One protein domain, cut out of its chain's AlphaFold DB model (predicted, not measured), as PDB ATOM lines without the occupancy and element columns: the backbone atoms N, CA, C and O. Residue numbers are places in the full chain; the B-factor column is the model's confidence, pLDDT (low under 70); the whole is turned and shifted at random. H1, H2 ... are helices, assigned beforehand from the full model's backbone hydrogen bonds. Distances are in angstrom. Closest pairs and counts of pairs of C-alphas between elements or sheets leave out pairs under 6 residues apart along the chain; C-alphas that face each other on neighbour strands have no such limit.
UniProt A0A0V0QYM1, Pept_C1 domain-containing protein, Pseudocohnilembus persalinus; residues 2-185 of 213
ATOM      1  N   LEU A   2      43.794  62.898   6.827       71.94
ATOM      2  CA  LEU A   2      43.814  61.837   5.798       71.94
ATOM      3  C   LEU A   2      44.108  60.414   6.330       71.94
ATOM      4  O   LEU A   2      43.444  59.461   5.942       71.94
ATOM      5  N   LYS A   3      45.042  60.266   7.284       70.88
ATOM      6  CA  LYS A   3      45.374  58.958   7.889       70.88
ATOM      7  C   LYS A   3      44.212  58.313   8.658       70.88
ATOM      8  O   LYS A   3      44.103  57.095   8.657       70.88
ATOM      9  N   GLN A   4      43.346  59.107   9.293       73.31
ATOM     10  CA  GLN A   4      42.193  58.570  10.028       73.31
ATOM     11  C   GLN A   4      41.065  58.135   9.084       73.31
ATOM     12  O   GLN A   4      40.403  57.141   9.351       73.31
ATOM     13  N   ILE A   5      40.905  58.819   7.947       77.00
ATOM     14  CA  ILE A   5      39.931  58.447   6.910       77.00
ATOM     15  C   ILE A   5      40.331  57.126   6.240       77.00
ATOM     16  O   ILE A   5      39.486  56.258   6.049       77.00
ATOM     17  N   ILE A   6      41.623  56.936   5.946       78.50
ATOM     18  CA  ILE A   6      42.133  55.683   5.363       78.50
ATOM     19  C   ILE A   6      41.934  54.507   6.330       78.50
ATOM     20  O   ILE A   6      41.523  53.434   5.898       78.50
ATOM     21  N   LEU A   7      42.165  54.719   7.631       79.94
ATOM     22  CA  LEU A   7      41.966  53.690   8.654       79.94
ATOM     23  C   LEU A   7      40.481  53.325   8.834       79.94
ATOM     24  O   LEU A   7      40.147  52.161   9.015       79.94
ATOM     25  N   ALA A   8      39.577  54.305   8.753       78.06
ATOM     26  CA  ALA A   8      38.141  54.048   8.825       78.06
ATOM     27  C   ALA A   8      37.634  53.279   7.590       78.06
ATOM     28  O   ALA A   8      36.863  52.332   7.731       78.06
ATOM     29  N   LEU A   9      38.106  53.633   6.389       76.94
ATOM     30  CA  LEU A   9      37.738  52.943   5.149       76.94
ATOM     31  C   LEU A   9      38.251  51.500   5.108       76.94
ATOM     32  O   LEU A   9      37.522  50.615   4.663       76.94
ATOM     33  N   SER A  10      39.463  51.232   5.604       79.25
ATOM     34  CA  SER A  10      39.979  49.863   5.673       79.25
ATOM     35  C   SER A  10      39.201  49.004   6.670       79.25
ATOM     36  O   SER A  10      38.888  47.861   6.355       79.25
ATOM     37  N   ILE A  11      38.805  49.548   7.825       80.50
ATOM     38  CA  ILE A  11      37.972  48.828   8.802       80.50
ATOM     39  C   ILE A  11      36.585  48.508   8.224       80.50
ATOM     40  O   ILE A  11      36.100  47.395   8.407       80.50
ATOM     41  N   VAL A  12      35.961  49.435   7.486       79.94
ATOM     42  CA  VAL A  12      34.657  49.198   6.835       79.94
ATOM     43  C   VAL A  12      34.759  48.129   5.747       79.94
ATOM     44  O   VAL A  12      33.902  47.252   5.683       79.94
ATOM     45  N   LEU A  13      35.819  48.150   4.936       76.62
ATOM     46  CA  LEU A  13      36.055  47.127   3.913       76.62
ATOM     47  C   LEU A  13      36.333  45.749   4.529       76.62
ATOM     48  O   LEU A  13      35.838  44.747   4.022       76.62
ATOM     49  N   ILE A  14      37.067  45.690   5.645       79.56
ATOM     50  CA  ILE A  14      37.307  44.442   6.383       79.56
ATOM     51  C   ILE A  14      36.006  43.938   7.018       79.56
ATOM     52  O   ILE A  14      35.726  42.748   6.936       79.56
ATOM     53  N   ALA A  15      35.180  44.815   7.597       70.81
ATOM     54  CA  ALA A  15      33.889  44.437   8.168       70.81
ATOM     55  C   ALA A  15      32.907  43.950   7.093       70.81
ATOM     56  O   ALA A  15      32.228  42.950   7.300       70.81
ATOM     57  N   GLN A  16      32.871  44.597   5.923       67.44
ATOM     58  CA  GLN A  16      32.100  44.122   4.775       67.44
ATOM     59  C   GLN A  16      32.612  42.763   4.305       67.44
ATOM     60  O   GLN A  16      31.811  41.846   4.172       67.44
ATOM     61  N   ALA A  17      33.926  42.589   4.133       68.31
ATOM     62  CA  ALA A  17      34.507  41.298   3.774       68.31
ATOM     63  C   ALA A  17      34.167  40.211   4.807       68.31
ATOM     64  O   ALA A  17      33.801  39.113   4.412       68.31
ATOM     65  N   PHE A  18      34.190  40.531   6.104       66.38
ATOM     66  CA  PHE A  18      33.831  39.604   7.179       66.38
ATOM     67  C   PHE A  18      32.336  39.251   7.162       66.38
ATOM     68  O   PHE A  18      31.974  38.100   7.379       66.38
ATOM     69  N   VAL A  19      31.450  40.203   6.860       63.41
ATOM     70  CA  VAL A  19      30.015  39.929   6.669       63.41
ATOM     71  C   VAL A  19      29.783  39.079   5.414       63.41
ATOM     72  O   VAL A  19      28.979  38.153   5.454       63.41
ATOM     73  N   TYR A  20      30.522  39.321   4.326       57.00
ATOM     74  CA  TYR A  20      30.434  38.522   3.099       57.00
ATOM     75  C   TYR A  20      31.025  37.112   3.247       57.00
ATOM     76  O   TYR A  20      30.535  36.203   2.587       57.00
ATOM     77  N   THR A  21      32.021  36.898   4.116       54.97
ATOM     78  CA  THR A  21      32.568  35.557   4.398       54.97
ATOM     79  C   THR A  21      31.803  34.788   5.473       54.97
ATOM     80  O   THR A  21      31.972  33.582   5.550       54.97
ATOM     81  N   ASN A  22      30.995  35.451   6.313       47.25
ATOM     82  CA  ASN A  22      30.191  34.793   7.358       47.25
ATOM     83  C   ASN A  22      28.703  34.648   6.994       47.25
ATOM     84  O   ASN A  22      27.925  34.135   7.796       47.25
ATOM     85  N   LEU A  23      28.292  35.048   5.786       40.41
ATOM     86  CA  LEU A  23      27.038  34.594   5.177       40.41
ATOM     87  C   LEU A  23      27.244  33.211   4.538       40.41
ATOM     88  O   LEU A  23      26.957  33.008   3.360       40.41
ATOM     89  N   ASP A  24      27.714  32.250   5.332       40.97
ATOM     90  CA  ASP A  24      27.492  30.831   5.061       40.97
ATOM     91  C   ASP A  24      26.027  30.537   5.403       40.97
ATOM     92  O   ASP A  24      25.662  30.071   6.479       40.97
ATOM     93  N   PHE A  25      25.149  30.910   4.472       38.22
ATOM     94  CA  PHE A  25      23.819  30.331   4.368       38.22
ATOM     95  C   PHE A  25      24.028  28.836   4.152       38.22
ATOM     96  O   PHE A  25      24.541  28.483   3.091       38.22
ATOM     97  N   ASP A  26      23.683  28.015   5.151       36.50
ATOM     98  CA  ASP A  26      23.760  26.547   5.175       36.50
ATOM     99  C   ASP A  26      23.407  25.921   3.815       36.50
ATOM    100  O   ASP A  26      22.293  25.464   3.542       36.50
ATOM    101  N   ARG A  27      24.401  25.869   2.930       38.62
ATOM    102  CA  ARG A  27      24.429  25.001   1.773       38.62
ATOM    103  C   ARG A  27      24.906  23.680   2.343       38.62
ATOM    104  O   ARG A  27      26.080  23.345   2.271       38.62
ATOM    105  N   GLN A  28      23.979  22.930   2.936       35.56
ATOM    106  CA  GLN A  28      24.157  21.490   2.958       35.56
ATOM    107  C   GLN A  28      24.320  21.069   1.500       35.56
ATOM    108  O   GLN A  28      23.373  21.141   0.711       35.56
ATOM    109  N   ASP A  29      25.549  20.702   1.151       34.88
ATOM    110  CA  ASP A  29      25.904  19.991  -0.063       34.88
ATOM    111  C   ASP A  29      25.099  18.687  -0.106       34.88
ATOM    112  O   ASP A  29      25.549  17.612   0.280       34.88
ATOM    113  N   GLN A  30      23.859  18.775  -0.577       37.72
ATOM    114  CA  GLN A  30      23.314  17.692  -1.361       37.72
ATOM    115  C   GLN A  30      23.907  17.877  -2.745       37.72
ATOM    116  O   GLN A  30      23.517  18.795  -3.469       37.72
ATOM    117  N   GLU A  31      24.864  17.013  -3.089       35.62
ATOM    118  CA  GLU A  31      25.184  16.707  -4.477       35.62
ATOM    119  C   GLU A  31      23.877  16.751  -5.275       35.62
ATOM    120  O   GLU A  31      22.970  15.940  -5.055       35.62
ATOM    121  N   GLN A  32      23.732  17.733  -6.168       44.00
ATOM    122  CA  GLN A  32      22.667  17.705  -7.156       44.00
ATOM    123  C   GLN A  32      22.971  16.517  -8.059       44.00
ATOM    124  O   GLN A  32      23.651  16.644  -9.075       44.00
ATOM    125  N   LYS A  33      22.486  15.339  -7.662       40.81
ATOM    126  CA  LYS A  33      22.451  14.165  -8.515       40.81
ATOM    127  C   LYS A  33      21.650  14.582  -9.737       40.81
ATOM    128  O   LYS A  33      20.438  14.790  -9.669       40.81
ATOM    129  N   GLN A  34      22.352  14.800 -10.840       35.22
ATOM    130  CA  GLN A  34      21.739  15.050 -12.125       35.22
ATOM    131  C   GLN A  34      21.084  13.740 -12.550       35.22
ATOM    132  O   GLN A  34      21.717  12.888 -13.159       35.22
ATOM    133  N   PHE A  35      19.831  13.558 -12.142       46.78
ATOM    134  CA  PHE A  35      19.061  12.363 -12.443       46.78
ATOM    135  C   PHE A  35      18.937  12.232 -13.961       46.78
ATOM    136  O   PHE A  35      18.390  13.107 -14.639       46.78
ATOM    137  N   GLN A  36      19.520  11.167 -14.511       41.50
ATOM    138  CA  GLN A  36      19.660  10.981 -15.954       41.50
ATOM    139  C   GLN A  36      18.310  10.658 -16.611       41.50
ATOM    140  O   GLN A  36      18.187  10.801 -17.838       41.50
ATOM    141  N   THR A  37      17.316  10.258 -15.803       35.97
ATOM    142  CA  THR A  37      15.975   9.826 -16.215       35.97
ATOM    143  C   THR A  37      14.880  10.318 -15.247       35.97
ATOM    144  O   THR A  37      15.153  10.534 -14.063       35.97
ATOM    145  N   PRO A  38      13.617  10.447 -15.708       43.59
ATOM    146  CA  PRO A  38      12.466  10.701 -14.833       43.59
ATOM    147  C   PRO A  38      12.306   9.657 -13.711       43.59
ATOM    148  O   PRO A  38      11.810   9.981 -12.638       43.59
ATOM    149  N   VAL A  39      12.787   8.428 -13.929       42.56
ATOM    150  CA  VAL A  39      12.705   7.297 -12.991       42.56
ATOM    151  C   VAL A  39      13.499   7.557 -11.709       42.56
ATOM    152  O   VAL A  39      12.975   7.397 -10.608       42.56
ATOM    153  N   GLU A  40      14.737   8.041 -11.820       43.34
ATOM    154  CA  GLU A  40      15.551   8.366 -10.638       43.34
ATOM    155  C   GLU A  40      15.056   9.640  -9.933       43.34
ATOM    156  O   GLU A  40      15.341   9.882  -8.757       43.34
ATOM    157  N   ALA A  41      14.270  10.462 -10.635       45.38
ATOM    158  CA  ALA A  41      13.627  11.604 -10.019       45.38
ATOM    159  C   ALA A  41      12.500  11.186  -9.054       45.38
ATOM    160  O   ALA A  41      12.175  11.965  -8.160       45.38
ATOM    161  N   LEU A  42      11.921   9.994  -9.172       53.31
ATOM    162  CA  LEU A  42      10.648   9.715  -8.511       53.31
ATOM    163  C   LEU A  42      10.725   8.914  -7.202       53.31
ATOM    164  O   LEU A  42       9.768   9.027  -6.446       53.31
ATOM    165  N   ASP A  43      11.821   8.193  -6.901       47.75
ATOM    166  CA  ASP A  43      12.050   7.399  -5.659       47.75
ATOM    167  C   ASP A  43      10.745   6.924  -4.972       47.75
ATOM    168  O   ASP A  43      10.430   7.260  -3.824       47.75
ATOM    169  N   ILE A  44       9.891   6.244  -5.747       51.53
ATOM    170  CA  ILE A  44       8.539   5.886  -5.314       51.53
ATOM    171  C   ILE A  44       8.631   4.588  -4.520       51.53
ATOM    172  O   ILE A  44       8.627   3.499  -5.083       51.53
ATOM    173  N   ASP A  45       8.660   4.699  -3.195       46.81
ATOM    174  CA  ASP A  45       8.293   3.586  -2.322       46.81
ATOM    175  C   ASP A  45       6.773   3.341  -2.446       46.81
ATOM    176  O   ASP A  45       5.965   4.111  -1.907       46.81
ATOM    177  N   LEU A  46       6.385   2.297  -3.196       47.75
ATOM    178  CA  LEU A  46       4.993   1.876  -3.446       47.75
ATOM    179  C   LEU A  46       4.260   1.366  -2.180       47.75
ATOM    180  O   LEU A  46       3.096   0.982  -2.243       47.75
ATOM    181  N   HIS A  47       4.883   1.401  -0.997       46.78
ATOM    182  CA  HIS A  47       4.319   0.827   0.236       46.78
ATOM    183  C   HIS A  47       3.280   1.691   0.970       46.78
ATOM    184  O   HIS A  47       2.948   1.412   2.131       46.78
ATOM    185  N   ARG A  48       2.743   2.745   0.344       45.03
ATOM    186  CA  ARG A  48       1.741   3.637   0.953       45.03
ATOM    187  C   ARG A  48       0.423   3.619   0.180       45.03
ATOM    188  O   ARG A  48       0.195   4.501  -0.633       45.03
ATOM    189  N   GLY A  49      -0.460   2.675   0.509       40.84
ATOM    190  CA  GLY A  49      -1.879   2.801   0.143       40.84
ATOM    191  C   GLY A  49      -2.688   1.512   0.066       40.84
ATOM    192  O   GLY A  49      -3.897   1.560   0.257       40.84
ATOM    193  N   PHE A  50      -2.052   0.358  -0.141       47.50
ATOM    194  CA  PHE A  50      -2.788  -0.847  -0.528       47.50
ATOM    195  C   PHE A  50      -3.134  -1.788   0.640       47.50
ATOM    196  O   PHE A  50      -2.257  -2.186   1.414       47.50
ATOM    197  N   ILE A  51      -4.405  -2.206   0.730       45.44
ATOM    198  CA  ILE A  51      -4.798  -3.448   1.413       45.44
ATOM    199  C   ILE A  51      -4.671  -4.570   0.371       45.44
ATOM    200  O   ILE A  51      -5.415  -4.557  -0.607       45.44
ATOM    201  N   PRO A  52      -3.753  -5.538   0.542       43.84
ATOM    202  CA  PRO A  52      -3.515  -6.567  -0.457       43.84
ATOM    203  C   PRO A  52      -4.753  -7.423  -0.737       43.84
ATOM    204  O   PRO A  52      -5.262  -8.087   0.163       43.84
ATOM    205  N   ASN A  53      -5.182  -7.485  -2.002       44.50
ATOM    206  CA  ASN A  53      -5.920  -8.643  -2.510       44.50
ATOM    207  C   ASN A  53      -4.965  -9.853  -2.547       44.50
ATOM    208  O   ASN A  53      -3.760  -9.704  -2.762       44.50
ATOM    209  N   ASN A  54      -5.498 -11.059  -2.358       50.56
ATOM    210  CA  ASN A  54      -4.786 -12.327  -2.167       50.56
ATOM    211  C   ASN A  54      -3.775 -12.679  -3.279       50.56
ATOM    212  O   ASN A  54      -2.946 -13.563  -3.085       50.56
ATOM    213  N   LYS A  55      -3.814 -11.989  -4.426       50.41
ATOM    214  CA  LYS A  55      -2.872 -12.149  -5.545       50.41
ATOM    215  C   LYS A  55      -1.606 -11.275  -5.442       50.41
ATOM    216  O   LYS A  55      -0.620 -11.603  -6.087       50.41
ATOM    217  N   ASN A  56      -1.583 -10.252  -4.578       49.06
ATOM    218  CA  ASN A  56      -0.444  -9.330  -4.389       49.06
ATOM    219  C   ASN A  56       0.404  -9.673  -3.143       49.06
ATOM    220  O   ASN A  56       1.180  -8.857  -2.646       49.06
ATOM    221  N   GLN A  57       0.285 -10.902  -2.625       45.03
ATOM    222  CA  GLN A  57       1.005 -11.386  -1.435       45.03
ATOM    223  C   GLN A  57       2.522 -11.597  -1.646       45.03
ATOM    224  O   GLN A  57       3.210 -12.049  -0.734       45.03
ATOM    225  N   GLY A  58       3.059 -11.246  -2.820       43.72
ATOM    226  CA  GLY A  58       4.482 -11.355  -3.158       43.72
ATOM    227  C   GLY A  58       5.356 -10.172  -2.726       43.72
ATOM    228  O   GLY A  58       6.573 -10.230  -2.902       43.72
ATOM    229  N   LEU A  59       4.788  -9.104  -2.153       48.34
ATOM    230  CA  LEU A  59       5.596  -8.014  -1.606       48.34
ATOM    231  C   LEU A  59       6.268  -8.487  -0.316       48.34
ATOM    232  O   LEU A  59       5.639  -8.610   0.737       48.34
ATOM    233  N   ASN A  60       7.568  -8.755  -0.414       47.72
ATOM    234  CA  ASN A  60       8.425  -9.013   0.729       47.72
ATOM    235  C   ASN A  60       8.298  -7.799   1.659       47.72
ATOM    236  O   ASN A  60       8.757  -6.713   1.307       47.72
ATOM    237  N   LYS A  61       7.586  -7.945   2.787       49.47
ATOM    238  CA  LYS A  61       7.360  -6.856   3.746       49.47
ATOM    239  C   LYS A  61       8.728  -6.416   4.248       49.47
ATOM    240  O   LYS A  61       9.246  -6.992   5.203       49.47
ATOM    241  N   THR A  62       9.329  -5.410   3.619       50.06
ATOM    242  CA  THR A  62      10.518  -4.771   4.162       50.06
ATOM    243  C   THR A  62      10.125  -4.311   5.552       50.06
ATOM    244  O   THR A  62       9.142  -3.586   5.731       50.06
ATOM    245  N   LYS A  63      10.826  -4.832   6.561       51.25
ATOM    246  CA  LYS A  63      10.608  -4.485   7.961       51.25
ATOM    247  C   LYS A  63      10.798  -2.975   8.046       51.25
ATOM    248  O   LYS A  63      11.931  -2.506   7.994       51.25
ATOM    249  N   ARG A  64       9.694  -2.214   8.072       56.72
ATOM    250  CA  ARG A  64       9.758  -0.755   8.189       56.72
ATOM    251  C   ARG A  64      10.612  -0.481   9.414       56.72
ATOM    252  O   ARG A  64      10.298  -0.989  10.493       56.72
ATOM    253  N   LEU A  65      11.701   0.261   9.236       64.06
ATOM    254  CA  LEU A  65      12.472   0.745  10.371       64.06
ATOM    255  C   LEU A  65      11.477   1.459  11.285       64.06
ATOM    256  O   LEU A  65      10.708   2.302  10.813       64.06
ATOM    257  N   ALA A  66      11.422   1.040  12.550       64.25
ATOM    258  CA  ALA A  66      10.574   1.679  13.539       64.25
ATOM    259  C   ALA A  66      11.019   3.140  13.617       64.25
ATOM    260  O   ALA A  66      12.093   3.444  14.129       64.25
ATOM    261  N   ARG A  67      10.244   4.029  12.992       69.06
ATOM    262  CA  ARG A  67      10.519   5.457  13.016       69.06
ATOM    263  C   ARG A  67      10.048   5.959  14.367       69.06
ATOM    264  O   ARG A  67       8.924   5.655  14.764       69.06
ATOM    265  N   ASP A  68      10.908   6.697  15.053       83.25
ATOM    266  CA  ASP A  68      10.528   7.367  16.285       83.25
ATOM    267  C   ASP A  68       9.349   8.304  15.998       83.25
ATOM    268  O   ASP A  68       9.452   9.256  15.222       83.25
ATOM    269  N   ILE A  69       8.198   7.972  16.576       82.88
ATOM    270  CA  ILE A  69       6.947   8.703  16.376       82.88
ATOM    271  C   ILE A  69       7.038  10.075  17.050       82.88
ATOM    272  O   ILE A  69       6.407  11.019  16.583       82.88
ATOM    273  N   SER A  70       7.858  10.212  18.098       87.06
ATOM    274  CA  SER A  70       8.049  11.484  18.798       87.06
ATOM    275  C   SER A  70       8.749  12.542  17.938       87.06
ATOM    276  O   SER A  70       8.576  13.733  18.179       87.06
ATOM    277  N   ALA A  71       9.469  12.113  16.895       88.12
ATOM    278  CA  ALA A  71      10.123  12.992  15.933       88.12
ATOM    279  C   ALA A  71       9.196  13.461  14.792       88.12
ATOM    280  O   ALA A  71       9.608  14.279  13.970       88.12
ATOM    281  N   LEU A  72       7.965  12.941  14.693       87.88
ATOM    282  CA  LEU A  72       7.001  13.382  13.685       87.88
ATOM    283  C   LEU A  72       6.248  14.635  14.157       87.88
ATOM    284  O   LEU A  72       5.934  14.757  15.344       87.88
ATOM    285  N   PRO A  73       5.909  15.559  13.242       90.12
ATOM    286  CA  PRO A  73       5.076  16.700  13.591       90.12
ATOM    287  C   PRO A  73       3.678  16.232  14.016       90.12
ATOM    288  O   PRO A  73       3.140  15.269  13.467       90.12
ATOM    289  N   LYS A  74       3.081  16.934  14.989       91.00
ATOM    290  CA  LYS A  74       1.712  16.653  15.459       91.00
ATOM    291  C   LYS A  74       0.662  16.942  14.386       91.00
ATOM    292  O   LYS A  74      -0.300  16.193  14.276       91.00
ATOM    293  N   ASP A  75       0.903  17.977  13.588       90.56
ATOM    294  CA  ASP A  75       0.059  18.405  12.480       90.56
ATOM    295  C   ASP A  75       0.922  18.564  11.232       90.56
ATOM    296  O   ASP A  75       2.025  19.110  11.286       90.56
ATOM    297  N   PHE A  76       0.433  18.067  10.099       92.12
ATOM    298  CA  PHE A  76       1.173  18.091   8.847       92.12
ATOM    299  C   PHE A  76       0.222  18.236   7.667       92.12
ATOM    300  O   PHE A  76      -0.734  17.473   7.530       92.12
ATOM    301  N   THR A  77       0.515  19.182   6.777       95.56
ATOM    302  CA  THR A  77      -0.196  19.311   5.508       95.56
ATOM    303  C   THR A  77       0.728  19.840   4.424       95.56
ATOM    304  O   THR A  77       1.368  20.874   4.577       95.56
ATOM    305  N   TRP A  78       0.736  19.170   3.273       97.06
ATOM    306  CA  TRP A  78       1.422  19.677   2.084       97.06
ATOM    307  C   TRP A  78       0.767  20.945   1.516       97.06
ATOM    308  O   TRP A  78       1.380  21.630   0.704       97.06
ATOM    309  N   GLN A  79      -0.451  21.294   1.951       96.50
ATOM    310  CA  GLN A  79      -1.117  22.536   1.541       96.50
ATOM    311  C   GLN A  79      -0.419  23.788   2.070       96.50
ATOM    312  O   GLN A  79      -0.569  24.860   1.487       96.50
ATOM    313  N   ASN A  80       0.306  23.664   3.181       96.06
ATOM    314  CA  ASN A  80       1.002  24.771   3.813       96.06
ATOM    315  C   ASN A  80       2.227  24.257   4.573       96.06
ATOM    316  O   ASN A  80       2.148  23.910   5.749       96.06
ATOM    317  N   MET A  81       3.356  24.235   3.873       95.19
ATOM    318  CA  MET A  81       4.677  24.008   4.442       95.19
ATOM    319  C   MET A  81       5.399  25.355   4.462       95.19
ATOM    320  O   MET A  81       5.839  25.829   3.414       95.19
ATOM    321  N   ASP A  82       5.445  25.999   5.627       93.75
ATOM    322  CA  ASP A  82       6.086  27.307   5.835       93.75
ATOM    323  C   ASP A  82       5.609  28.403   4.860       93.75
ATOM    324  O   ASP A  82       6.389  29.188   4.325       93.75
ATOM    325  N   GLY A  83       4.297  28.452   4.598       96.31
ATOM    326  CA  GLY A  83       3.675  29.406   3.675       96.31
ATOM    327  C   GLY A  83       3.653  28.956   2.210       96.31
ATOM    328  O   GLY A  83       3.112  29.673   1.368       96.31
ATOM    329  N   VAL A  84       4.196  27.776   1.890       97.25
ATOM    330  CA  VAL A  84       4.251  27.232   0.525       97.25
ATOM    331  C   VAL A  84       3.265  26.074   0.357       97.25
ATOM    332  O   VAL A  84       3.276  25.110   1.122       97.25
ATOM    333  N   ASN A  85       2.433  26.146  -0.685       97.62
ATOM    334  CA  ASN A  85       1.511  25.075  -1.064       97.62
ATOM    335  C   ASN A  85       2.163  24.118  -2.073       97.62
ATOM    336  O   ASN A  85       2.523  24.524  -3.180       97.62
ATOM    337  N   TYR A  86       2.247  22.842  -1.707       98.00
ATOM    338  CA  TYR A  86       2.812  21.760  -2.512       98.00
ATOM    339  C   TYR A  86       1.771  20.850  -3.170       98.00
ATOM    340  O   TYR A  86       2.153  19.913  -3.868       98.00
ATOM    341  N   LEU A  87       0.478  21.128  -3.001       97.81
ATOM    342  CA  LEU A  87      -0.566  20.437  -3.748       97.81
ATOM    343  C   LEU A  87      -0.743  21.056  -5.136       97.81
ATOM    344  O   LEU A  87      -0.657  22.276  -5.321       97.81
ATOM    345  N   THR A  88      -0.986  20.194  -6.112       96.94
ATOM    346  CA  THR A  88      -1.442  20.535  -7.457       96.94
ATOM    347  C   THR A  88      -2.962  20.713  -7.479       96.94
ATOM    348  O   THR A  88      -3.642  20.618  -6.455       96.94
ATOM    349  N   LEU A  89      -3.506  21.074  -8.641       95.56
ATOM    350  CA  LEU A  89      -4.916  21.432  -8.764       95.56
ATOM    351  C   LEU A  89      -5.863  20.266  -8.434       95.56
ATOM    352  O   LEU A  89      -5.616  19.111  -8.782       95.56
ATOM    353  N   VAL A  90      -6.996  20.596  -7.812       96.25
ATOM    354  CA  VAL A  90      -8.092  19.647  -7.583       96.25
ATOM    355  C   VAL A  90      -8.823  19.402  -8.901       96.25
ATOM    356  O   VAL A  90      -9.223  20.346  -9.579       96.25
ATOM    357  N   GLN A  91      -9.022  18.133  -9.248       95.75
ATOM    358  CA  GLN A  91      -9.679  17.718 -10.487       95.75
ATOM    359  C   GLN A  91     -11.009  17.001 -10.223       95.75
ATOM    360  O   GLN A  91     -11.251  16.499  -9.125       95.75
ATOM    361  N   ASN A  92     -11.871  16.934 -11.242       96.81
ATOM    362  CA  ASN A  92     -13.182  16.292 -11.153       96.81
ATOM    363  C   ASN A  92     -13.314  15.141 -12.158       96.81
ATOM    364  O   ASN A  92     -13.458  15.359 -13.355       96.81
ATOM    365  N   GLN A  93     -13.349  13.917 -11.642       95.38
ATOM    366  CA  GLN A  93     -13.499  12.697 -12.436       95.38
ATOM    367  C   GLN A  93     -14.907  12.438 -12.993       95.38
ATOM    368  O   GLN A  93     -15.104  11.527 -13.786       95.38
ATOM    369  N   LYS A  94     -15.932  13.154 -12.520       94.25
ATOM    370  CA  LYS A  94     -17.328  12.869 -12.893       94.25
ATOM    371  C   LYS A  94     -17.803  13.668 -14.106       94.25
ATOM    372  O   LYS A  94     -18.966  13.548 -14.481       94.25
ATOM    373  N   LEU A  95     -16.937  14.508 -14.676       95.75
ATOM    374  CA  LEU A  95     -17.225  15.363 -15.824       95.75
ATOM    375  C   LEU A  95     -16.182  15.133 -16.925       95.75
ATOM    376  O   LEU A  95     -15.022  14.917 -16.595       95.75
ATOM    377  N   PRO A  96     -16.543  15.226 -18.216       95.25
ATOM    378  CA  PRO A  96     -17.856  15.614 -18.748       95.25
ATOM    379  C   PRO A  96     -18.952  14.544 -18.603       95.25
ATOM    380  O   PRO A  96     -20.131  14.884 -18.654       95.25
ATOM    381  N   GLN A  97     -18.588  13.291 -18.331       94.31
ATOM    382  CA  GLN A  97     -19.527  12.233 -17.967       94.31
ATOM    383  C   GLN A  97     -19.002  11.393 -16.802       94.31
ATOM    384  O   GLN A  97     -17.824  11.459 -16.442       94.31
ATOM    385  N   TYR A  98     -19.890  10.590 -16.219       95.69
ATOM    386  CA  TYR A  98     -19.541   9.695 -15.126       95.69
ATOM    387  C   TYR A  98     -18.460   8.693 -15.551       95.69
ATOM    388  O   TYR A  98     -18.638   7.938 -16.503       95.69
ATOM    389  N   CYS A  99     -17.365   8.662 -14.796       97.19
ATOM    390  CA  CYS A  99     -16.262   7.729 -14.968       97.19
ATOM    391  C   CYS A  99     -15.691   7.393 -13.582       97.19
ATOM    392  O   CYS A  99     -15.332   8.283 -12.808       97.19
ATOM    393  N   SER A 100     -15.609   6.105 -13.247       96.31
ATOM    394  CA  SER A 100     -15.079   5.606 -11.972       96.31
ATOM    395  C   SER A 100     -13.546   5.524 -11.988       96.31
ATOM    396  O   SER A 100     -12.949   4.469 -11.791       96.31
ATOM    397  N   SER A 101     -12.886   6.655 -12.241       97.25
ATOM    398  CA  SER A 101     -11.433   6.768 -12.452       97.25
ATOM    399  C   SER A 101     -10.644   7.188 -11.203       97.25
ATOM    400  O   SER A 101      -9.564   7.765 -11.314       97.25
ATOM    401  N   SER A 102     -11.165   6.950  -9.994       96.75
ATOM    402  CA  SER A 102     -10.551   7.454  -8.745       96.75
ATOM    403  C   SER A 102      -9.148   6.912  -8.531       96.75
ATOM    404  O   SER A 102      -8.274   7.661  -8.110       96.75
ATOM    405  N   TRP A 103      -8.934   5.651  -8.899       95.62
ATOM    406  CA  TRP A 103      -7.638   4.981  -8.903       95.62
ATOM    407  C   TRP A 103      -6.579   5.763  -9.700       95.62
ATOM    408  O   TRP A 103      -5.494   6.044  -9.194       95.62
ATOM    409  N   ALA A 104      -6.927   6.207 -10.912       96.94
ATOM    410  CA  ALA A 104      -6.019   6.921 -11.801       96.94
ATOM    411  C   ALA A 104      -5.788   8.369 -11.340       96.94
ATOM    412  O   ALA A 104      -4.651   8.837 -11.337       96.94
ATOM    413  N   PHE A 105      -6.843   9.067 -10.900       97.94
ATOM    414  CA  PHE A 105      -6.722  10.421 -10.346       97.94
ATOM    415  C   PHE A 105      -5.885  10.443  -9.063       97.94
ATOM    416  O   PHE A 105      -5.018  11.300  -8.927       97.94
ATOM    417  N   ALA A 106      -6.102   9.504  -8.140       96.31
ATOM    418  CA  ALA A 106      -5.358   9.441  -6.884       96.31
ATOM    419  C   ALA A 106      -3.856   9.224  -7.128       96.31
ATOM    420  O   ALA A 106      -3.034   9.975  -6.596       96.31
ATOM    421  N   ALA A 107      -3.506   8.255  -7.981       95.62
ATOM    422  CA  ALA A 107      -2.117   7.969  -8.327       95.62
ATOM    423  C   ALA A 107      -1.443   9.163  -9.025       95.62
ATOM    424  O   ALA A 107      -0.370   9.607  -8.601       95.62
ATOM    425  N   ALA A 108      -2.094   9.718 -10.055       96.75
ATOM    426  CA  ALA A 108      -1.579  10.840 -10.834       96.75
ATOM    427  C   ALA A 108      -1.423  12.115  -9.992       96.75
ATOM    428  O   ALA A 108      -0.351  12.713 -10.004       96.75
ATOM    429  N   SER A 109      -2.440  12.505  -9.214       97.62
ATOM    430  CA  SER A 109      -2.371  13.688  -8.344       97.62
ATOM    431  C   SER A 109      -1.298  13.540  -7.269       97.62
ATOM    432  O   SER A 109      -0.498  14.453  -7.087       97.62
ATOM    433  N   SER A 110      -1.199  12.378  -6.611       96.69
ATOM    434  CA  SER A 110      -0.145  12.158  -5.613       96.69
ATOM    435  C   SER A 110       1.255  12.252  -6.227       96.69
ATOM    436  O   SER A 110       2.170  12.805  -5.613       96.69
ATOM    437  N   LEU A 111       1.437  11.739  -7.447       96.31
ATOM    438  CA  LEU A 111       2.715  11.828  -8.144       96.31
ATOM    439  C   LEU A 111       3.030  13.261  -8.595       96.31
ATOM    440  O   LEU A 111       4.159  13.717  -8.426       96.31
ATOM    441  N   SER A 112       2.035  13.991  -9.090       97.38
ATOM    442  CA  SER A 112       2.135  15.415  -9.414       97.38
ATOM    443  C   SER A 112       2.536  16.264  -8.203       97.38
ATOM    444  O   SER A 112       3.456  17.080  -8.300       97.38
ATOM    445  N   ASP A 113       1.944  16.012  -7.035       98.25
ATOM    446  CA  ASP A 113       2.312  16.685  -5.785       98.25
ATOM    447  C   ASP A 113       3.753  16.345  -5.374       98.25
ATOM    448  O   ASP A 113       4.534  17.227  -5.021       98.25
ATOM    449  N   ARG A 114       4.169  15.076  -5.498       96.94
ATOM    450  CA  ARG A 114       5.564  14.661  -5.251       96.94
ATOM    451  C   ARG A 114       6.554  15.343  -6.193       96.94
ATOM    452  O   ARG A 114       7.631  15.745  -5.750       96.94
ATOM    453  N   ILE A 115       6.196  15.522  -7.466       94.69
ATOM    454  CA  ILE A 115       7.002  16.284  -8.430       94.69
ATOM    455  C   ILE A 115       7.126  17.742  -7.974       94.69
ATOM    456  O   ILE A 115       8.228  18.295  -7.990       94.69
ATOM    457  N   LYS A 116       6.030  18.357  -7.515       97.44
ATOM    458  CA  LYS A 116       6.024  19.729  -6.990       97.44
ATOM    459  C   LYS A 116       6.886  19.873  -5.733       97.44
ATOM    460  O   LYS A 116       7.673  20.816  -5.644       97.44
ATOM    461  N   ILE A 117       6.820  18.908  -4.812       96.94
ATOM    462  CA  ILE A 117       7.684  18.822  -3.621       96.94
ATOM    463  C   ILE A 117       9.152  18.744  -4.030       96.94
ATOM    464  O   ILE A 117       9.961  19.568  -3.605       96.94
ATOM    465  N   LYS A 118       9.499  17.804  -4.915       95.31
ATOM    466  CA  LYS A 118      10.879  17.622  -5.376       95.31
ATOM    467  C   LYS A 118      11.431  18.861  -6.080       95.31
ATOM    468  O   LYS A 118      12.612  19.173  -5.957       95.31
ATOM    469  N   ARG A 119      10.571  19.587  -6.792       96.31
ATOM    470  CA  ARG A 119      10.911  20.833  -7.488       96.31
ATOM    471  C   ARG A 119      10.808  22.073  -6.601       96.31
ATOM    472  O   ARG A 119      10.933  23.175  -7.124       96.31
ATOM    473  N   LYS A 120      10.605  21.922  -5.284       96.44
ATOM    474  CA  LYS A 120      10.499  23.031  -4.319       96.44
ATOM    475  C   LYS A 120       9.470  24.090  -4.752       96.44
ATOM    476  O   LYS A 120       9.747  25.282  -4.705       96.44
ATOM    477  N   ALA A 121       8.314  23.635  -5.244       96.81
ATOM    478  CA  ALA A 121       7.236  24.477  -5.769       96.81
ATOM    479  C   ALA A 121       7.649  25.431  -6.916       96.81
ATOM    480  O   ALA A 121       6.999  26.450  -7.147       96.81
ATOM    481  N   ALA A 122       8.714  25.111  -7.663       97.06
ATOM    482  CA  ALA A 122       9.115  25.890  -8.829       97.06
ATOM    483  C   ALA A 122       8.088  25.776  -9.968       97.06
ATOM    484  O   ALA A 122       7.665  24.680 -10.342       97.06
ATOM    485  N   TRP A 123       7.753  26.913 -10.578       95.00
ATOM    486  CA  TRP A 123       6.868  26.975 -11.742       95.00
ATOM    487  C   TRP A 123       7.460  26.218 -12.955       95.00
ATOM    488  O   TRP A 123       8.684  26.216 -13.123       95.00
ATOM    489  N   PRO A 124       6.640  25.575 -13.812       95.38
ATOM    490  CA  PRO A 124       5.186  25.376 -13.701       95.38
ATOM    491  C   PRO A 124       4.820  24.216 -12.770       95.38
ATOM    492  O   PRO A 124       5.650  23.347 -12.526       95.38
ATOM    493  N   ASP A 125       3.578  24.159 -12.292       95.38
ATOM    494  CA  ASP A 125       3.039  22.921 -11.717       95.38
ATOM    495  C   ASP A 125       2.890  21.872 -12.830       95.38
ATOM    496  O   ASP A 125       2.438  22.195 -13.926       95.38
ATOM    497  N   ILE A 126       3.288  20.628 -12.552       94.44
ATOM    498  CA  ILE A 126       3.222  19.517 -13.514       94.44
ATOM    499  C   ILE A 126       2.058  18.619 -13.115       94.44
ATOM    500  O   ILE A 126       2.089  17.994 -12.051       94.44
ATOM    501  N   VAL A 127       1.039  18.547 -13.969       96.56
ATOM    502  CA  VAL A 127      -0.192  17.798 -13.695       96.56
ATOM    503  C   VAL A 127      -0.256  16.644 -14.673       96.56
ATOM    504  O   VAL A 127      -0.350  16.852 -15.873       96.56
ATOM    505  N   ILE A 128      -0.179  15.420 -14.170       96.12
ATOM    506  CA  ILE A 128      -0.119  14.226 -15.010       96.12
ATOM    507  C   ILE A 128      -1.443  14.014 -15.759       96.12
ATOM    508  O   ILE A 128      -2.525  14.086 -15.172       96.12
ATOM    509  N   GLY A 129      -1.354  13.710 -17.058       96.00
ATOM    510  CA  GLY A 129      -2.501  13.436 -17.921       96.00
ATOM    511  C   GLY A 129      -3.174  12.101 -17.612       96.00
ATOM    512  O   GLY A 129      -2.841  11.072 -18.198       96.00
ATOM    513  N   VAL A 130      -4.178  12.129 -16.728       97.38
ATOM    514  CA  VAL A 130      -4.962  10.948 -16.307       97.38
ATOM    515  C   VAL A 130      -5.586  10.205 -17.494       97.38
ATOM    516  O   VAL A 130      -5.756   8.988 -17.444       97.38
ATOM    517  N   GLN A 131      -5.905  10.907 -18.585       97.69
ATOM    518  CA  GLN A 131      -6.549  10.299 -19.747       97.69
ATOM    519  C   GLN A 131      -5.708   9.190 -20.390       97.69
ATOM    520  O   GLN A 131      -6.268   8.177 -20.813       97.69
ATOM    521  N   GLN A 132      -4.377   9.314 -20.405       96.25
ATOM    522  CA  GLN A 132      -3.525   8.255 -20.937       96.25
ATOM    523  C   GLN A 132      -3.638   6.970 -20.109       96.25
ATOM    524  O   GLN A 132      -3.700   5.893 -20.694       96.25
ATOM    525  N   LEU A 133      -3.739   7.058 -18.776       97.00
ATOM    526  CA  LEU A 133      -3.953   5.879 -17.925       97.00
ATOM    527  C   LEU A 133      -5.256   5.173 -18.298       97.00
ATOM    528  O   LEU A 133      -5.269   3.964 -18.493       97.00
ATOM    529  N   LEU A 134      -6.335   5.931 -18.481       97.56
ATOM    530  CA  LEU A 134      -7.645   5.368 -18.814       97.56
ATOM    531  C   LEU A 134      -7.700   4.759 -20.214       97.56
ATOM    532  O   LEU A 134      -8.461   3.827 -20.447       97.56
ATOM    533  N   SER A 135      -6.927   5.279 -21.161       96.88
ATOM    534  CA  SER A 135      -6.947   4.790 -22.540       96.88
ATOM    535  C   SER A 135      -5.902   3.716 -22.831       96.88
ATOM    536  O   SER A 135      -6.112   2.926 -23.748       96.88
ATOM    537  N   CYS A 136      -4.789   3.684 -22.093       96.06
ATOM    538  CA  CYS A 136      -3.623   2.855 -22.408       96.06
ATOM    539  C   CYS A 136      -3.270   1.802 -21.364       96.06
ATOM    540  O   CYS A 136      -2.645   0.803 -21.719       96.06
ATOM    541  N   GLN A 137      -3.645   1.999 -20.101       94.38
ATOM    542  CA  GLN A 137      -3.446   0.994 -19.070       94.38
ATOM    543  C   GLN A 137      -4.649   0.043 -19.099       94.38
ATOM    544  O   GLN A 137      -5.782   0.446 -18.839       94.38
ATOM    545  N   THR A 138      -4.411  -1.213 -19.480       92.25
ATOM    546  CA  THR A 138      -5.472  -2.214 -19.683       92.25
ATOM    547  C   THR A 138      -5.517  -3.302 -18.610       92.25
ATOM    548  O   THR A 138      -6.374  -4.179 -18.699       92.25
ATOM    549  N   GLN A 139      -4.626  -3.282 -17.604       89.31
ATOM    550  CA  GLN A 139      -4.720  -4.240 -16.489       89.31
ATOM    551  C   GLN A 139      -5.864  -3.867 -15.529       89.31
ATOM    552  O   GLN A 139      -6.502  -4.751 -14.964       89.31
ATOM    553  N   SER A 140      -6.171  -2.570 -15.417       89.94
ATOM    554  CA  SER A 140      -7.359  -2.038 -14.752       89.94
ATOM    555  C   SER A 140      -8.514  -1.806 -15.743       89.94
ATOM    556  O   SER A 140      -8.354  -1.855 -16.964       89.94
ATOM    557  N   TYR A 141      -9.704  -1.509 -15.217       92.44
ATOM    558  CA  TYR A 141     -10.954  -1.402 -15.978       92.44
ATOM    559  C   TYR A 141     -11.318   0.045 -16.345       92.44
ATOM    560  O   TYR A 141     -12.493   0.397 -16.423       92.44
ATOM    561  N   GLY A 142     -10.329   0.919 -16.560       93.19
ATOM    562  CA  GLY A 142     -10.566   2.277 -17.056       93.19
ATOM    563  C   GLY A 142     -11.605   3.057 -16.231       93.19
ATOM    564  O   GLY A 142     -11.397   3.338 -15.049       93.19
ATOM    565  N   CYS A 143     -12.728   3.414 -16.864       95.62
ATOM    566  CA  CYS A 143     -13.844   4.126 -16.226       95.62
ATOM    567  C   CYS A 143     -14.793   3.245 -15.395       95.62
ATOM    568  O   CYS A 143     -15.724   3.780 -14.795       95.62
ATOM    569  N   GLU A 144     -14.584   1.934 -15.331       93.81
ATOM    570  CA  GLU A 144     -15.356   1.015 -14.480       93.81
ATOM    571  C   GLU A 144     -14.663   0.733 -13.137       93.81
ATOM    572  O   GLU A 144     -15.258   0.130 -12.245       93.81
ATOM    573  N   GLY A 145     -13.432   1.219 -12.953       90.88
ATOM    574  CA  GLY A 145     -12.639   1.036 -11.739       90.88
ATOM    575  C   GLY A 145     -11.221   0.561 -12.041       90.88
ATOM    576  O   GLY A 145     -10.873   0.268 -13.182       90.88
ATOM    577  N   GLY A 146     -10.386   0.495 -11.009       90.31
ATOM    578  CA  GLY A 146      -8.989   0.100 -11.152       90.31
ATOM    579  C   GLY A 146      -8.219   0.169  -9.842       90.31
ATOM    580  O   GLY A 146      -8.795   0.468  -8.792       90.31
ATOM    581  N   ASP A 147      -6.926  -0.109  -9.939       88.00
ATOM    582  CA  ASP A 147      -5.969  -0.154  -8.834       88.00
ATOM    583  C   ASP A 147      -4.934   0.975  -8.997       88.00
ATOM    584  O   ASP A 147      -4.418   1.223 -10.087       88.00
ATOM    585  N   ASP A 148      -4.630   1.710  -7.932       88.56
ATOM    586  CA  ASP A 148      -3.636   2.782  -7.974       88.56
ATOM    587  C   ASP A 148      -2.209   2.245  -8.188       88.56
ATOM    588  O   ASP A 148      -1.394   2.906  -8.839       88.56
ATOM    589  N   LEU A 149      -1.908   1.020  -7.740       87.75
ATOM    590  CA  LEU A 149      -0.634   0.349  -8.020       87.75
ATOM    591  C   LEU A 149      -0.469   0.006  -9.502       87.75
ATOM    592  O   LEU A 149       0.648   0.071 -10.020       87.75
ATOM    593  N   ASP A 150      -1.560  -0.310 -10.196       86.88
ATOM    594  CA  ASP A 150      -1.552  -0.526 -11.643       86.88
ATOM    595  C   ASP A 150      -1.211   0.769 -12.390       86.88
ATOM    596  O   ASP A 150      -0.455   0.749 -13.366       86.88
ATOM    597  N   ALA A 151      -1.728   1.910 -11.915       93.12
ATOM    598  CA  ALA A 151      -1.374   3.220 -12.455       93.12
ATOM    599  C   ALA A 151       0.113   3.528 -12.236       93.12
ATOM    600  O   ALA A 151       0.797   3.925 -13.178       93.12
ATOM    601  N   TYR A 152       0.631   3.313 -11.022       91.75
ATOM    602  CA  TYR A 152       2.054   3.521 -10.739       91.75
ATOM    603  C   TYR A 152       2.953   2.597 -11.559       91.75
ATOM    604  O   TYR A 152       3.939   3.071 -12.118       91.75
ATOM    605  N   SER A 153       2.602   1.315 -11.673       88.69
ATOM    606  CA  SER A 153       3.338   0.346 -12.494       88.69
ATOM    607  C   SER A 153       3.369   0.782 -13.958       88.69
ATOM    608  O   SER A 153       4.432   0.815 -14.572       88.69
ATOM    609  N   TYR A 154       2.233   1.232 -14.499       91.69
ATOM    610  CA  TYR A 154       2.186   1.755 -15.862       91.69
ATOM    611  C   TYR A 154       3.076   2.988 -16.047       91.69
ATOM    612  O   TYR A 154       3.823   3.040 -17.018       91.69
ATOM    613  N   ILE A 155       3.026   3.956 -15.125       93.19
ATOM    614  CA  ILE A 155       3.866   5.168 -15.163       93.19
ATOM    615  C   ILE A 155       5.354   4.829 -15.011       93.19
ATOM    616  O   ILE A 155       6.209   5.534 -15.533       93.19
ATOM    617  N   TYR A 156       5.678   3.769 -14.279       87.62
ATOM    618  CA  TYR A 156       7.050   3.307 -14.132       87.62
ATOM    619  C   TYR A 156       7.588   2.695 -15.433       87.62
ATOM    620  O   TYR A 156       8.733   2.939 -15.809       87.62
ATOM    621  N   GLU A 157       6.759   1.920 -16.131       88.94
ATOM    622  CA  GLU A 157       7.134   1.208 -17.358       88.94
ATOM    623  C   GLU A 157       6.993   2.056 -18.634       88.94
ATOM    624  O   GLU A 157       7.562   1.713 -19.670       88.94
ATOM    625  N   ASN A 158       6.229   3.149 -18.583       88.69
ATOM    626  CA  ASN A 158       5.864   3.959 -19.745       88.69
ATOM    627  C   ASN A 158       6.063   5.451 -19.474       88.69
ATOM    628  O   ASN A 158       6.022   5.921 -18.343       88.69
ATOM    629  N   GLU A 159       6.190   6.235 -20.539       87.00
ATOM    630  CA  GLU A 159       6.149   7.690 -20.424       87.00
ATOM    631  C   GLU A 159       4.713   8.169 -20.175       87.00
ATOM    632  O   GLU A 159       3.778   7.762 -20.878       87.00
ATOM    633  N   ILE A 160       4.549   9.069 -19.199       92.12
ATOM    634  CA  ILE A 160       3.291   9.770 -18.949       92.12
ATOM    635  C   ILE A 160       3.487  11.288 -19.096       92.12
ATOM    636  O   ILE A 160       4.414  11.848 -18.502       92.12
ATOM    637  N   PRO A 161       2.662  11.969 -19.902       92.31
ATOM    638  CA  PRO A 161       2.826  13.377 -20.189       92.31
ATOM    639  C   PRO A 161       2.036  14.244 -19.208       92.31
ATOM    640  O   PRO A 161       1.243  13.773 -18.386       92.31
ATOM    641  N   ASP A 162       2.242  15.548 -19.342       95.50
ATOM    642  CA  ASP A 162       1.385  16.559 -18.734       95.50
ATOM    643  C   ASP A 162      -0.052  16.490 -19.297       95.50
ATOM    644  O   ASP A 162      -0.276  16.074 -20.437       95.50
ATOM    645  N   GLN A 163      -1.041  16.928 -18.516       95.38
ATOM    646  CA  GLN A 163      -2.459  16.893 -18.885       95.38
ATOM    647  C   GLN A 163      -2.765  17.639 -20.187       95.38
ATOM    648  O   GLN A 163      -3.753  17.335 -20.848       95.38
ATOM    649  N   THR A 164      -1.936  18.611 -20.572       94.69
ATOM    650  CA  THR A 164      -2.101  19.364 -21.822       94.69
ATOM    651  C   THR A 164      -1.881  18.510 -23.072       94.69
ATOM    652  O   THR A 164      -2.453  18.820 -24.114       94.69
ATOM    653  N   CYS A 165      -1.125  17.413 -22.972       94.19
ATOM    654  CA  CYS A 165      -0.982  16.413 -24.035       94.19
ATOM    655  C   CYS A 165      -2.192  15.473 -24.128       94.19
ATOM    656  O   CYS A 165      -2.567  15.047 -25.219       94.19
ATOM    657  N   SER A 166      -2.768  15.118 -22.977       94.62
ATOM    658  CA  SER A 166      -3.803  14.092 -22.843       94.62
ATOM    659  C   SER A 166      -4.916  14.599 -21.925       94.62
ATOM    660  O   SER A 166      -4.997  14.268 -20.739       94.62
ATOM    661  N   ILE A 167      -5.755  15.472 -22.485       95.31
ATOM    662  CA  ILE A 167      -6.842  16.135 -21.757       95.31
ATOM    663  C   ILE A 167      -7.896  15.099 -21.355       95.31
ATOM    664  O   ILE A 167      -8.268  14.237 -22.152       95.31
ATOM    665  N   TYR A 168      -8.404  15.204 -20.126       97.44
ATOM    666  CA  TYR A 168      -9.431  14.315 -19.592       97.44
ATOM    667  C   TYR A 168     -10.753  14.384 -20.372       97.44
ATOM    668  O   TYR A 168     -11.315  15.458 -20.571       97.44
ATOM    669  N   GLN A 169     -11.264  13.220 -20.778       96.75
ATOM    670  CA  GLN A 169     -12.487  13.063 -21.574       96.75
ATOM    671  C   GLN A 169     -13.576  12.264 -20.852       96.75
ATOM    672  O   GLN A 169     -14.662  12.105 -21.402       96.75
ATOM    673  N   GLY A 170     -13.316  11.728 -19.653       96.31
ATOM    674  CA  GLY A 170     -14.294  10.901 -18.932       96.31
ATOM    675  C   GLY A 170     -14.637   9.588 -19.640       96.31
ATOM    676  O   GLY A 170     -15.742   9.076 -19.493       96.31
ATOM    677  N   SER A 171     -13.724   9.068 -20.459       95.94
ATOM    678  CA  SER A 171     -13.902   7.837 -21.232       95.94
ATOM    679  C   SER A 171     -12.613   7.023 -21.200       95.94
ATOM    680  O   SER A 171     -11.526   7.582 -21.047       95.94
ATOM    681  N   SER A 172     -12.724   5.706 -21.316       96.00
ATOM    682  CA  SER A 172     -11.587   4.786 -21.299       96.00
ATOM    683  C   SER A 172     -11.589   3.895 -22.536       96.00
ATOM    684  O   SER A 172     -12.482   3.983 -23.387       96.00
ATOM    685  N   TRP A 173     -10.605   3.004 -22.634       95.12
ATOM    686  CA  TRP A 173     -10.547   2.023 -23.715       95.12
ATOM    687  C   TRP A 173     -11.806   1.138 -23.790       95.12
ATOM    688  O   TRP A 173     -12.214   0.772 -24.891       95.12
ATOM    689  N   LEU A 174     -12.480   0.874 -22.659       93.19
ATOM    690  CA  LEU A 174     -13.744   0.121 -22.610       93.19
ATOM    691  C   LEU A 174     -14.906   0.838 -23.309       93.19
ATOM    692  O   LEU A 174     -15.787   0.193 -23.868       93.19
ATOM    693  N   GLN A 175     -14.902   2.170 -23.309       93.00
ATOM    694  CA  GLN A 175     -15.914   2.989 -23.981       93.00
ATOM    695  C   GLN A 175     -15.469   3.405 -25.397       93.00
ATOM    696  O   GLN A 175     -16.050   4.309 -25.994       93.00
ATOM    697  N   GLY A 176     -14.440   2.749 -25.948       92.00
ATOM    698  CA  GLY A 176     -13.967   2.947 -27.319       92.00
ATOM    699  C   GLY A 176     -12.869   4.000 -27.485       92.00
ATOM    700  O   GLY A 176     -12.386   4.193 -28.600       92.00
ATOM    701  N   LEU A 177     -12.419   4.656 -26.408       93.81
ATOM    702  CA  LEU A 177     -11.299   5.598 -26.472       93.81
ATOM    703  C   LEU A 177      -9.964   4.851 -26.353       93.81
ATOM    704  O   LEU A 177      -9.340   4.793 -25.292       93.81
ATOM    705  N   THR A 178      -9.551   4.244 -27.465       91.62
ATOM    706  CA  THR A 178      -8.356   3.395 -27.557       91.62
ATOM    707  C   THR A 178      -7.047   4.173 -27.406       91.62
ATOM    708  O   THR A 178      -6.954   5.335 -27.809       91.62
ATOM    709  N   CYS A 179      -6.003   3.497 -26.920       94.81
ATOM    710  CA  CYS A 179      -4.643   4.026 -26.824       94.81
ATOM    711  C   CYS A 179      -4.017   4.312 -28.198       94.81
ATOM    712  O   CYS A 179      -3.339   3.469 -28.784       94.81
ATOM    713  N   THR A 180      -4.227   5.517 -28.715       94.69
ATOM    714  CA  THR A 180      -3.563   6.008 -29.930       94.69
ATOM    715  C   THR A 180      -2.454   6.987 -29.568       94.69
ATOM    716  O   THR A 180      -2.477   7.583 -28.491       94.69
ATOM    717  N   ASP A 181      -1.516   7.223 -30.485       93.00
ATOM    718  CA  ASP A 181      -0.474   8.241 -30.288       93.00
ATOM    719  C   ASP A 181      -1.069   9.635 -30.048       93.00
ATOM    720  O   ASP A 181      -0.544  10.401 -29.247       93.00
ATOM    721  N   PHE A 182      -2.216   9.934 -30.667       91.88
ATOM    722  CA  PHE A 182      -2.943  11.179 -30.428       91.88
ATOM    723  C   PHE A 182      -3.511  11.267 -29.004       91.88
ATOM    724  O   PHE A 182      -3.480  12.333 -28.404       91.88
ATOM    725  N   VAL A 183      -4.011  10.159 -28.447       93.62
ATOM    726  CA  VAL A 183      -4.498  10.123 -27.057       93.62
ATOM    727  C   VAL A 183      -3.347  10.217 -26.059       93.62
ATOM    728  O   VAL A 183      -3.521  10.826 -25.007       93.62
ATOM    729  N   LYS A 184      -2.174   9.653 -26.373       93.75
ATOM    730  CA  LYS A 184      -0.970   9.818 -25.544       93.75
ATOM    731  C   LYS A 184      -0.532  11.280 -25.519       93.75
ATOM    732  O   LYS A 184      -0.464  11.873 -24.455       93.75
ATOM    733  N   CYS A 185      -0.286  11.885 -26.678       94.75
ATOM    734  CA  CYS A 185      -0.083  13.326 -26.764       94.75
ATOM    735  C   CYS A 185      -0.498  13.851 -28.139       94.75
ATOM    736  O   CYS A 185       0.100  13.514 -29.166       94.75
TER     737      CYS A 185
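What this domain is: This is residues 2 to 185 of the 213 residues of the protein "Pept_C1 domain-containing protein" of Pseudocohnilembus persalinus (UniProt A0A0V0QYM1). Little regular structure: a loop-rich body is built round H3, with H4 and H5 packed at one end of it, and a long arm, residues 2 to 32 with H1, sticks out. The 184 printed residues have six named helices, H1 to H6, and no named strand, all helix with 64 residues in named elements. The whole is extended, radius of gyration of the C-alphas 24.4 A, spanning 89 by 42 by 32 A.

Where its parts are: H1, residues 2 to 22, 30.3 A, begins at C-alpha 2 (43.814, 61.837, 5.798). H2 is residues 38 to 42, H3 102 to 118, 24.0 A, H4 130 to 136, H5 148 to 157, and H6 181 to 184, ending at C-alpha 184 (-0.970, 9.818, -25.544).

How they stand to each other: H1 touches no helix. H2 and H3 are close but not clearly touching, closest C-alphas Leu 42 and Ile 115, 7.5 A. H3 touches H5 with residues 103 to 108 alone, closest C-alphas Trp 103 and Asp 148, 4.7 A, at a steep tilt of 57 degrees, the same way. H3 touches H4 with residues 104 to 108 alone, closest C-alphas Ala 104 and Val 130, 6.1 A. H4 touches H6, closest C-alphas Gln 132 and Lys 184, 5.5 A. Every O i to N i+4 pair is within hydrogen-bond range in H1 to H5; H6 is too short for one.

The domain as a whole: The farthest C-alphas, Leu 2 and Leu 174, are 89.0 A apart. The printed part has no cut, and its five links are long. Residues 16 to 67 have pLDDT under 70.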